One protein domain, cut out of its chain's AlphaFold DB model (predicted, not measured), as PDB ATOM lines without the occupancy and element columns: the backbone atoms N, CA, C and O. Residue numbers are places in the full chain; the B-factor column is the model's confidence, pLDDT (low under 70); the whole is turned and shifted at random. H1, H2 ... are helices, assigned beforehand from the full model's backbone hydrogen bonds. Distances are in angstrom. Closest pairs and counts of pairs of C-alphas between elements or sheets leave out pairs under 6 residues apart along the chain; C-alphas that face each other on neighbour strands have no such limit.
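Overview. This is residues 55 to 127 of the 203 residues of an uncharacterized protein of Meira miltonrushii (UniProt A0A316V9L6). A long helix, H2, makes one side of an open, three-sided frame, with a helix turned off from each of its ends: H1 at its first end and H3 at its last. H1 and H3 touch H2 near its two ends and are apart from each other; residues 55 to 69, of which 56 to 69 belong to H1, and residues 115 to 127, of which 115 to 126 belong to H3, stick out as two splayed legs with empty space between them. The printed part has 73 residues, with three named helices in the order H1, H2, H3 along the chain, and no named strand; its class is all helix. The whole is loose, with a radius of gyration of the C-alphas of 15.9 A and spans of 40 by 31 by 27 A.

Along the chain. H2, the longest helix, holds residues 78 to 102 and measures 36.0 A from its first to its last C-alpha, with C-alpha 78 at (-39.950, -42.679, 34.610) and C-alpha 102 at (-23.609, -11.328, 27.616). Before it comes H1, residues 56 to 76, which measures 30.9 A and begins with C-alpha 56 at (-28.447, -20.076, 55.672). After it comes H3, residues 107 to 126, which measures 27.4 A and ends with C-alpha 126 at (-11.492, -34.042, 40.465).

Arrangement. H2 and H1 touch only at the corner by their link, through residues 80 to 84 of H2 and 73 to 75 of H1. The closest C-alphas there are those of Lys 74 and Ala 81, 4.5 A apart. The two helices run opposite ways at a steep tilt of 52 degrees. H2 and H3 touch through residues 96 to 100 of H2 and 107 to 114 of H3, and their closest C-alphas, those of Glu 100 and Ala 110, are 5.1 A apart. These two also run opposite ways, at a steep tilt of 63 degrees. H1 and H3 are apart. In H1, H2 and H3, every O i to N i+4 pair is within hydrogen-bond range.

Size, cuts and confidence. The two C-alphas farthest apart are those of Leu 76 and Gly 104, at 42.7 A. The printed part has no cut, and both links, H1 to H2 and H2 to H3, are tight. Residues 55 to 69, of which 56 to 69 belong to H1, stand free, and so do residues 86 to 91 of H2 and residues 115 to 127, of which 115 to 126 belong to H3. The mean pLDDT of the printed part is 72.8. It is under 70 at 25 residues, among them residues 113 to 127, and the mean for H3 is 63.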
ATOM      1  N   THR A  55     -32.162 -20.019  58.888       71.38
ATOM      2  CA  THR A  55     -30.753 -19.646  58.734       71.38
ATOM      3  C   THR A  55     -30.177 -20.257  57.450       71.38
ATOM      4  O   THR A  55     -30.636 -21.292  56.946       71.38
ATOM      5  N   LYS A  56     -29.126 -19.632  56.904       75.06
ATOM      6  CA  LYS A  56     -28.447 -20.076  55.672       75.06
ATOM      7  C   LYS A  56     -28.058 -21.562  55.710       75.06
ATOM      8  O   LYS A  56     -28.118 -22.246  54.685       75.06
ATOM      9  N   GLU A  57     -27.697 -22.076  56.885       68.00
ATOM     10  CA  GLU A  57     -27.372 -23.489  57.088       68.00
ATOM     11  C   GLU A  57     -28.599 -24.397  57.009       68.00
ATOM     12  O   GLU A  57     -28.565 -25.427  56.332       68.00
ATOM     13  N   MET A  58     -29.715 -24.000  57.616       67.69
ATOM     14  CA  MET A  58     -30.942 -24.789  57.561       67.69
ATOM     15  C   MET A  58     -31.538 -24.814  56.144       67.69
ATOM     16  O   MET A  58     -31.967 -25.876  55.684       67.69
ATOM     17  N   LYS A  59     -31.462 -23.702  55.389       74.06
ATOM     18  CA  LYS A  59     -31.842 -23.658  53.959       74.06
ATOM     19  C   LYS A  59     -30.994 -24.629  53.128       74.06
ATOM     20  O   LYS A  59     -31.514 -25.331  52.259       74.06
ATOM     21  N   LYS A  60     -29.695 -24.749  53.431       69.62
ATOM     22  CA  LYS A  60     -28.793 -25.716  52.781       69.62
ATOM     23  C   LYS A  60     -29.194 -27.165  53.074       69.62
ATOM     24  O   LYS A  60     -29.250 -27.972  52.146       69.62
ATOM     25  N   ILE A  61     -29.500 -27.489  54.331       72.50
ATOM     26  CA  ILE A  61     -29.938 -28.833  54.744       72.50
ATOM     27  C   ILE A  61     -31.273 -29.194  54.083       72.50
ATOM     28  O   ILE A  61     -31.407 -30.281  53.522       72.50
ATOM     29  N   TYR A  62     -32.241 -28.277  54.090       75.94
ATOM     30  CA  TYR A  62     -33.535 -28.470  53.436       75.94
ATOM     31  C   TYR A  62     -33.372 -28.743  51.934       75.94
ATOM     32  O   TYR A  62     -33.869 -29.748  51.427       75.94
ATOM     33  N   ASN A  63     -32.595 -27.915  51.231       74.25
ATOM     34  CA  ASN A  63     -32.351 -28.091  49.800       74.25
ATOM     35  C   ASN A  63     -31.658 -29.421  49.481       74.25
ATOM     36  O   ASN A  63     -32.007 -30.068  48.491       74.25
ATOM     37  N   ALA A  64     -30.717 -29.858  50.323       69.50
ATOM     38  CA  ALA A  64     -30.072 -31.160  50.182       69.50
ATOM     39  C   ALA A  64     -31.079 -32.313  50.339       69.50
ATOM     40  O   ALA A  64     -31.104 -33.216  49.502       69.50
ATOM     41  N   ARG A  65     -31.967 -32.244  51.343       73.12
ATOM     42  CA  ARG A  65     -33.037 -33.236  51.560       73.12
ATOM     43  C   ARG A  65     -33.998 -33.304  50.374       73.12
ATOM     44  O   ARG A  65     -34.281 -34.388  49.875       73.12
ATOM     45  N   GLN A  66     -34.457 -32.154  49.881       78.19
ATOM     46  CA  GLN A  66     -35.341 -32.102  48.714       78.19
ATOM     47  C   GLN A  66     -34.642 -32.607  47.448       78.19
ATOM     48  O   GLN A  66     -35.257 -33.280  46.626       78.19
ATOM     49  N   SER A  67     -33.345 -32.329  47.290       76.19
ATOM     50  CA  SER A  67     -32.554 -32.871  46.185       76.19
ATOM     51  C   SER A  67     -32.507 -34.400  46.223       76.19
ATOM     52  O   SER A  67     -32.796 -35.030  45.210       76.19
ATOM     53  N   ALA A  68     -32.239 -34.995  47.391       75.50
ATOM     54  CA  ALA A  68     -32.224 -36.448  47.562       75.50
ATOM     55  C   ALA A  68     -33.586 -37.081  47.234       75.50
ATOM     56  O   ALA A  68     -33.646 -38.002  46.423       75.50
ATOM     57  N   LYS A  69     -34.691 -36.518  47.752       81.62
ATOM     58  CA  LYS A  69     -36.056 -36.975  47.422       81.62
ATOM     59  C   LYS A  69     -36.321 -36.973  45.916       81.62
ATOM     60  O   LYS A  69     -36.863 -37.931  45.373       81.62
ATOM     61  N   ARG A  70     -35.908 -35.909  45.219       81.62
ATOM     62  CA  ARG A  70     -36.064 -35.818  43.761       81.62
ATOM     63  C   ARG A  70     -35.236 -36.864  43.018       81.62
ATOM     64  O   ARG A  70     -35.706 -37.341  41.991       81.62
ATOM     65  N   GLN A  71     -34.038 -37.201  43.497       80.62
ATOM     66  CA  GLN A  71     -33.206 -38.238  42.877       80.62
ATOM     67  C   GLN A  71     -33.815 -39.629  43.049       80.62
ATOM     68  O   GLN A  71     -33.858 -40.374  42.079       80.62
ATOM     69  N   GLU A  72     -34.345 -39.958  44.229       81.69
ATOM     70  CA  GLU A  72     -35.029 -41.241  44.430       81.69
ATOM     71  C   GLU A  72     -36.305 -41.337  43.583       81.69
ATOM     72  O   GLU A  72     -36.495 -42.321  42.871       81.69
ATOM     73  N   ARG A  73     -37.120 -40.273  43.520       81.12
ATOM     74  CA  ARG A  73     -38.310 -40.259  42.651       81.12
ATOM     75  C   ARG A  73     -37.960 -40.408  41.167       81.12
ATOM     76  O   ARG A  73     -38.681 -41.081  40.447       81.12
ATOM     77  N   LYS A  74     -36.834 -39.848  40.705       80.44
ATOM     78  CA  LYS A  74     -36.344 -40.049  39.325       80.44
ATOM     79  C   LYS A  74     -36.001 -41.512  39.007       80.44
ATOM     80  O   LYS A  74     -35.992 -41.859  37.832       80.44
ATOM     81  N   LYS A  75     -35.664 -42.337  40.004       86.50
ATOM     82  CA  LYS A  75     -35.384 -43.770  39.799       86.50
ATOM     83  C   LYS A  75     -36.669 -44.593  39.739       86.50
ATOM     84  O   LYS A  75     -36.730 -45.547  38.978       86.50
ATOM     85  N   LEU A  76     -37.655 -44.223  40.557       84.31
ATOM     86  CA  LEU A  76     -38.902 -44.969  40.730       84.31
ATOM     87  C   LEU A  76     -39.966 -44.616  39.680       84.31
ATOM     88  O   LEU A  76     -40.742 -45.479  39.294       84.31
ATOM     89  N   ASP A  77     -39.998 -43.365  39.216       86.62
ATOM     90  CA  ASP A  77     -41.033 -42.839  38.321       86.62
ATOM     91  C   ASP A  77     -40.406 -42.304  37.014       86.62
ATOM     92  O   ASP A  77     -39.855 -41.190  36.982       86.62
ATOM     93  N   PRO A  78     -40.474 -43.080  35.912       85.12
ATOM     94  CA  PRO A  78     -39.950 -42.679  34.610       85.12
ATOM     95  C   PRO A  78     -40.625 -41.431  34.021       85.12
ATOM     96  O   PRO A  78     -39.957 -40.638  33.349       85.12
ATOM     97  N   ALA A  79     -41.920 -41.221  34.281       84.56
ATOM     98  CA  ALA A  79     -42.660 -40.064  33.781       84.56
ATOM     99  C   ALA A  79     -42.185 -38.783  34.479       84.56
ATOM    100  O   ALA A  79     -41.831 -37.797  33.824       84.56
ATOM    101  N   TYR A  80     -42.039 -38.834  35.805       84.06
ATOM    102  CA  TYR A  80     -41.418 -37.756  36.570       84.06
ATOM    103  C   TYR A  80     -39.964 -37.511  36.145       84.06
ATOM    104  O   TYR A  80     -39.531 -36.360  36.027       84.06
ATOM    105  N   ALA A  81     -39.192 -38.567  35.874       78.00
ATOM    106  CA  ALA A  81     -37.815 -38.436  35.409       78.00
ATOM    107  C   ALA A  81     -37.718 -37.704  34.064       78.00
ATOM    108  O   ALA A  81     -36.886 -36.800  33.927       78.00
ATOM    109  N   LYS A  82     -38.580 -38.053  33.101       82.44
ATOM    110  CA  LYS A  82     -38.674 -37.383  31.798       82.44
ATOM    111  C   LYS A  82     -39.016 -35.903  31.970       82.44
ATOM    112  O   LYS A  82     -38.243 -35.047  31.542       82.44
ATOM    113  N   HIS A  83     -40.081 -35.602  32.708       79.94
ATOM    114  CA  HIS A  83     -40.510 -34.228  32.964       79.94
ATOM    115  C   HIS A  83     -39.422 -33.387  33.662       79.94
ATOM    116  O   HIS A  83     -39.146 -32.241  33.300       79.94
ATOM    117  N   ARG A  84     -38.705 -33.961  34.636       85.31
ATOM    118  CA  ARG A  84     -37.591 -33.263  35.296       85.31
ATOM    119  C   ARG A  84     -36.406 -33.005  34.374       85.31
ATOM    120  O   ARG A  84     -35.779 -31.956  34.521       85.31
ATOM    121  N   ARG A  85     -36.087 -33.923  33.456       81.19
ATOM    122  CA  ARG A  85     -35.050 -33.697  32.436       81.19
ATOM    123  C   ARG A  85     -35.439 -32.535  31.526       81.19
ATOM    124  O   ARG A  85     -34.600 -31.682  31.261       81.19
ATOM    125  N   GLU A  86     -36.703 -32.443  31.123       81.56
ATOM    126  CA  GLU A  86     -37.212 -31.330  30.311       81.56
ATOM    127  C   GLU A  86     -37.092 -29.981  31.036       81.56
ATOM    128  O   GLU A  86     -36.602 -29.011  30.454       81.56
ATOM    129  N   ILE A  87     -37.443 -29.913  32.325       80.00
ATOM    130  CA  ILE A  87     -37.248 -28.699  33.141       80.00
ATOM    131  C   ILE A  87     -35.762 -28.315  33.221       80.00
ATOM    132  O   ILE A  87     -35.412 -27.143  33.065       80.00
ATOM    133  N   GLU A  88     -34.881 -29.284  33.472       78.88
ATOM    134  CA  GLU A  88     -33.432 -29.057  33.561       78.88
ATOM    135  C   GLU A  88     -32.855 -28.563  32.229       78.88
ATOM    136  O   GLU A  88     -32.046 -27.633  32.220       78.88
ATOM    137  N   LEU A  89     -33.325 -29.111  31.106       78.81
ATOM    138  CA  LEU A  89     -32.969 -28.654  29.765       78.81
ATOM    139  C   LEU A  89     -33.439 -27.219  29.519       78.81
ATOM    140  O   LEU A  89     -32.631 -26.390  29.117       78.81
ATOM    141  N   ARG A  90     -34.698 -26.886  29.835       80.81
ATOM    142  CA  ARG A  90     -35.219 -25.512  29.704       80.81
ATOM    143  C   ARG A  90     -34.408 -24.521  30.538       80.81
ATOM    144  O   ARG A  90     -34.039 -23.457  30.046       80.81
ATOM    145  N   SER A  91     -34.088 -24.874  31.784       76.44
ATOM    146  CA  SER A  91     -33.253 -24.041  32.657       76.44
ATOM    147  C   SER A  91     -31.838 -23.862  32.102       76.44
ATOM    148  O   SER A  91     -31.297 -22.759  32.165       76.44
ATOM    149  N   LYS A  92     -31.239 -24.924  31.552       74.75
ATOM    150  CA  LYS A  92     -29.917 -24.866  30.917       74.75
ATOM    151  C   LYS A  92     -29.941 -23.980  29.673       74.75
ATOM    152  O   LYS A  92     -29.056 -23.147  29.528       74.75
ATOM    153  N   SER A  93     -30.960 -24.104  28.826       75.06
ATOM    154  CA  SER A  93     -31.124 -23.269  27.631       75.06
ATOM    155  C   SER A  93     -31.278 -21.790  27.980       75.06
ATOM    156  O   SER A  93     -30.628 -20.958  27.357       75.06
ATOM    157  N   LYS A  94     -32.056 -21.452  29.020       81.62
ATOM    158  CA  LYS A  94     -32.155 -20.068  29.521       81.62
ATOM    159  C   LYS A  94     -30.805 -19.532  30.004       81.62
ATOM    160  O   LYS A  94     -30.467 -18.386  29.729       81.62
ATOM    161  N   TRP A  95     -30.031 -20.351  30.716       74.62
ATOM    162  CA  TRP A  95     -28.705 -19.954  31.190       74.62
ATOM    163  C   TRP A  95     -27.703 -19.765  30.046       74.62
ATOM    164  O   TRP A  95     -26.971 -18.781  30.054       74.62
ATOM    165  N   ILE A  96     -27.710 -20.660  29.054       74.00
ATOM    166  CA  ILE A  96     -26.888 -20.521  27.846       74.00
ATOM    167  C   ILE A  96     -27.260 -19.231  27.122       74.00
ATOM    168  O   ILE A  96     -26.372 -18.427  26.890       74.00
ATOM    169  N   LYS A  97     -28.549 -18.975  26.874       75.25
ATOM    170  CA  LYS A  97     -28.998 -17.743  26.216       75.25
ATOM    171  C   LYS A  97     -28.525 -16.486  26.952       75.25
ATOM    172  O   LYS A  97     -27.954 -15.599  26.345       75.25
ATOM    173  N   LYS A  98     -28.627 -16.463  28.285       77.12
ATOM    174  CA  LYS A  98     -28.103 -15.350  29.094       77.12
ATOM    175  C   LYS A  98     -26.588 -15.144  28.927       77.12
ATOM    176  O   LYS A  98     -26.107 -14.022  29.049       77.12
ATOM    177  N   LEU A  99     -25.831 -16.217  28.698       71.06
ATOM    178  CA  LEU A  99     -24.401 -16.140  28.397       71.06
ATOM    179  C   LEU A  99     -24.128 -15.734  26.943       71.06
ATOM    180  O   LEU A  99     -23.124 -15.078  26.701       71.06
ATOM    181  N   GLU A 100     -24.986 -16.111  25.998       73.50
ATOM    182  CA  GLU A 100     -24.932 -15.651  24.601       73.50
ATOM    183  C   GLU A 100     -25.148 -14.139  24.544       73.50
ATOM    184  O   GLU A 100     -24.300 -13.421  24.022       73.50
ATOM    185  N   ASP A 101     -26.207 -13.650  25.189       73.12
ATOM    186  CA  ASP A 101     -26.545 -12.227  25.266       73.12
ATOM    187  C   ASP A 101     -25.401 -11.415  25.912       73.12
ATOM    188  O   ASP A 101     -25.046 -10.337  25.443       73.12
ATOM    189  N   ALA A 102     -24.756 -11.959  26.951       69.12
ATOM    190  CA  ALA A 102     -23.609 -11.328  27.616       69.12
ATOM    191  C   ALA A 102     -22.308 -11.349  26.788       69.12
ATOM    192  O   ALA A 102     -21.383 -10.595  27.091       69.12
ATOM    193  N   ASN A 103     -22.220 -12.205  25.766       69.12
ATOM    194  CA  ASN A 103     -21.076 -12.316  24.856       69.12
ATOM    195  C   ASN A 103     -21.395 -11.752  23.458       69.12
ATOM    196  O   ASN A 103     -20.772 -12.160  22.482       69.12
ATOM    197  N   GLY A 104     -22.364 -10.838  23.342       72.69
ATOM    198  CA  GLY A 104     -22.685 -10.180  22.069       72.69
ATOM    199  C   GLY A 104     -23.339 -11.097  21.031       72.69
ATOM    200  O   GLY A 104     -23.221 -10.848  19.838       72.69
ATOM    201  N   GLY A 105     -24.008 -12.171  21.463       69.88
ATOM    202  CA  GLY A 105     -24.667 -13.134  20.577       69.88
ATOM    203  C   GLY A 105     -23.774 -14.288  20.108       69.88
ATOM    204  O   GLY A 105     -24.259 -15.175  19.404       69.88
ATOM    205  N   ASP A 106     -22.505 -14.343  20.528       73.56
ATOM    206  CA  ASP A 106     -21.618 -15.457  20.187       73.56
ATOM    207  C   ASP A 106     -21.974 -16.731  20.982       73.56
ATOM    208  O   ASP A 106     -21.572 -16.960  22.134       73.56
ATOM    209  N   ARG A 107     -22.735 -17.600  20.311       72.00
ATOM    210  CA  ARG A 107     -23.141 -18.927  20.787       72.00
ATOM    211  C   ARG A 107     -21.968 -19.851  21.074       72.00
ATOM    212  O   ARG A 107     -22.044 -20.659  22.006       72.00
ATOM    213  N   GLN A 108     -20.889 -19.751  20.307       69.19
ATOM    214  CA  GLN A 108     -19.721 -20.600  20.476       69.19
ATOM    215  C   GLN A 108     -18.936 -20.172  21.720       69.19
ATOM    216  O   GLN A 108     -18.634 -21.023  22.563       69.19
ATOM    217  N   ALA A 109     -18.733 -18.867  21.925       64.94
ATOM    218  CA  ALA A 109     -18.131 -18.333  23.149       64.94
ATOM    219  C   ALA A 109     -18.949 -18.668  24.409       64.94
ATOM    220  O   ALA A 109     -18.385 -19.082  25.427       64.94
ATOM    221  N   ALA A 110     -20.282 -18.574  24.353       64.38
ATOM    222  CA  ALA A 110     -21.147 -18.935  25.477       64.38
ATOM    223  C   ALA A 110     -21.052 -20.427  25.837       64.38
ATOM    224  O   ALA A 110     -20.954 -20.788  27.015       64.38
ATOM    225  N   GLN A 111     -21.037 -21.314  24.838       70.75
ATOM    226  CA  GLN A 111     -20.870 -22.749  25.066       70.75
ATOM    227  C   GLN A 111     -19.480 -23.092  25.606       70.75
ATOM    228  O   GLN A 111     -19.377 -23.900  26.531       70.75
ATOM    229  N   GLU A 112     -18.424 -22.465  25.087       71.12
ATOM    230  CA  GLU A 112     -17.064 -22.612  25.613       71.12
ATOM    231  C   GLU A 112     -16.955 -22.101  27.055       71.12
ATOM    232  O   GLU A 112     -16.331 -22.754  27.891       71.12
ATOM    233  N   HIS A 113     -17.652 -21.018  27.407       68.38
ATOM    234  CA  HIS A 113     -17.740 -20.529  28.782       68.38
ATOM    235  C   HIS A 113     -18.449 -21.531  29.711       68.38
ATOM    236  O   HIS A 113     -17.981 -21.807  30.818       68.38
ATOM    237  N   VAL A 114     -19.547 -22.149  29.261       69.50
ATOM    238  CA  VAL A 114     -20.240 -23.215  30.011       69.50
ATOM    239  C   VAL A 114     -19.351 -24.446  30.190       69.50
ATOM    240  O   VAL A 114     -19.274 -24.998  31.294       69.50
ATOM    241  N   LYS A 115     -18.662 -24.877  29.127       68.56
ATOM    242  CA  LYS A 115     -17.696 -25.982  29.185       68.56
ATOM    243  C   LYS A 115     -16.560 -25.647  30.145       68.56
ATOM    244  O   LYS A 115     -16.242 -26.479  30.988       68.56
ATOM    245  N   ALA A 116     -16.006 -24.437  30.086       65.25
ATOM    246  CA  ALA A 116     -14.956 -23.970  30.983       65.25
ATOM    247  C   ALA A 116     -15.424 -23.939  32.445       65.25
ATOM    248  O   ALA A 116     -14.724 -24.466  33.303       65.25
ATOM    249  N   TYR A 117     -16.626 -23.434  32.731       69.00
ATOM    250  CA  TYR A 117     -17.206 -23.418  34.077       69.00
ATOM    251  C   TYR A 117     -17.433 -24.830  34.635       69.00
ATOM    252  O   TYR A 117     -17.063 -25.139  35.770       69.00
ATOM    253  N   HIS A 118     -18.022 -25.728  33.840       66.75
ATOM    254  CA  HIS A 118     -18.214 -27.117  34.257       66.75
ATOM    255  C   HIS A 118     -16.894 -27.867  34.384       66.75
ATOM    256  O   HIS A 118     -16.753 -28.660  35.312       66.75
ATOM    257  N   HIS A 119     -15.925 -27.593  33.512       58.34
ATOM    258  CA  HIS A 119     -14.579 -28.136  33.595       58.34
ATOM    259  C   HIS A 119     -13.840 -27.600  34.824       58.34
ATOM    260  O   HIS A 119     -13.202 -28.375  35.515       58.34
ATOM    261  N   GLU A 120     -13.990 -26.329  35.191       57.69
ATOM    262  CA  GLU A 120     -13.428 -25.751  36.414       57.69
ATOM    263  C   GLU A 120     -14.078 -26.354  37.661       57.69
ATOM    264  O   GLU A 120     -13.390 -26.754  38.597       57.69
ATOM    265  N   HIS A 121     -15.404 -26.491  37.678       61.06
ATOM    266  CA  HIS A 121     -16.108 -27.164  38.765       61.06
ATOM    267  C   HIS A 121     -15.724 -28.651  38.833       61.06
ATOM    268  O   HIS A 121     -15.618 -29.219  39.925       61.06
ATOM    269  N   TYR A 122     -15.533 -29.306  37.689       58.03
ATOM    270  CA  TYR A 122     -15.055 -30.679  37.601       58.03
ATOM    271  C   TYR A 122     -13.622 -30.773  38.110       58.03
ATOM    272  O   TYR A 122     -13.382 -31.570  38.996       58.03
ATOM    273  N   LEU A 123     -12.698 -29.911  37.693       54.00
ATOM    274  CA  LEU A 123     -11.331 -29.843  38.206       54.00
ATOM    275  C   LEU A 123     -11.293 -29.471  39.693       54.00
ATOM    276  O   LEU A 123     -10.496 -30.026  40.432       54.00
ATOM    277  N   LYS A 124     -12.186 -28.622  40.202       56.00
ATOM    278  CA  LYS A 124     -12.343 -28.382  41.650       56.00
ATOM    279  C   LYS A 124     -12.807 -29.641  42.394       56.00
ATOM    280  O   LYS A 124     -12.461 -29.827  43.558       56.00
ATOM    281  N   ARG A 125     -13.572 -30.510  41.726       52.19
ATOM    282  CA  ARG A 125     -14.092 -31.784  42.253       52.19
ATOM    283  C   ARG A 125     -13.117 -32.960  42.067       52.19
ATOM    284  O   ARG A 125     -13.103 -33.854  42.903       52.19
ATOM    285  N   VAL A 126     -12.320 -32.943  40.999       43.19
ATOM    286  CA  VAL A 126     -11.492 -34.042  40.465       43.19
ATOM    287  C   VAL A 126      -9.995 -33.738  40.529       43.19
ATOM    288  O   VAL A 126      -9.185 -34.634  40.309       43.19
ATOM    289  N   SER A 127      -9.589 -32.518  40.898       47.59
ATOM    290  CA  SER A 127      -8.209 -32.221  41.292       47.59
ATOM    291  C   SER A 127      -7.766 -33.310  42.262       47.59
ATOM    292  O   SER A 127      -8.333 -33.469  43.344       47.59
TER     293      SER A 127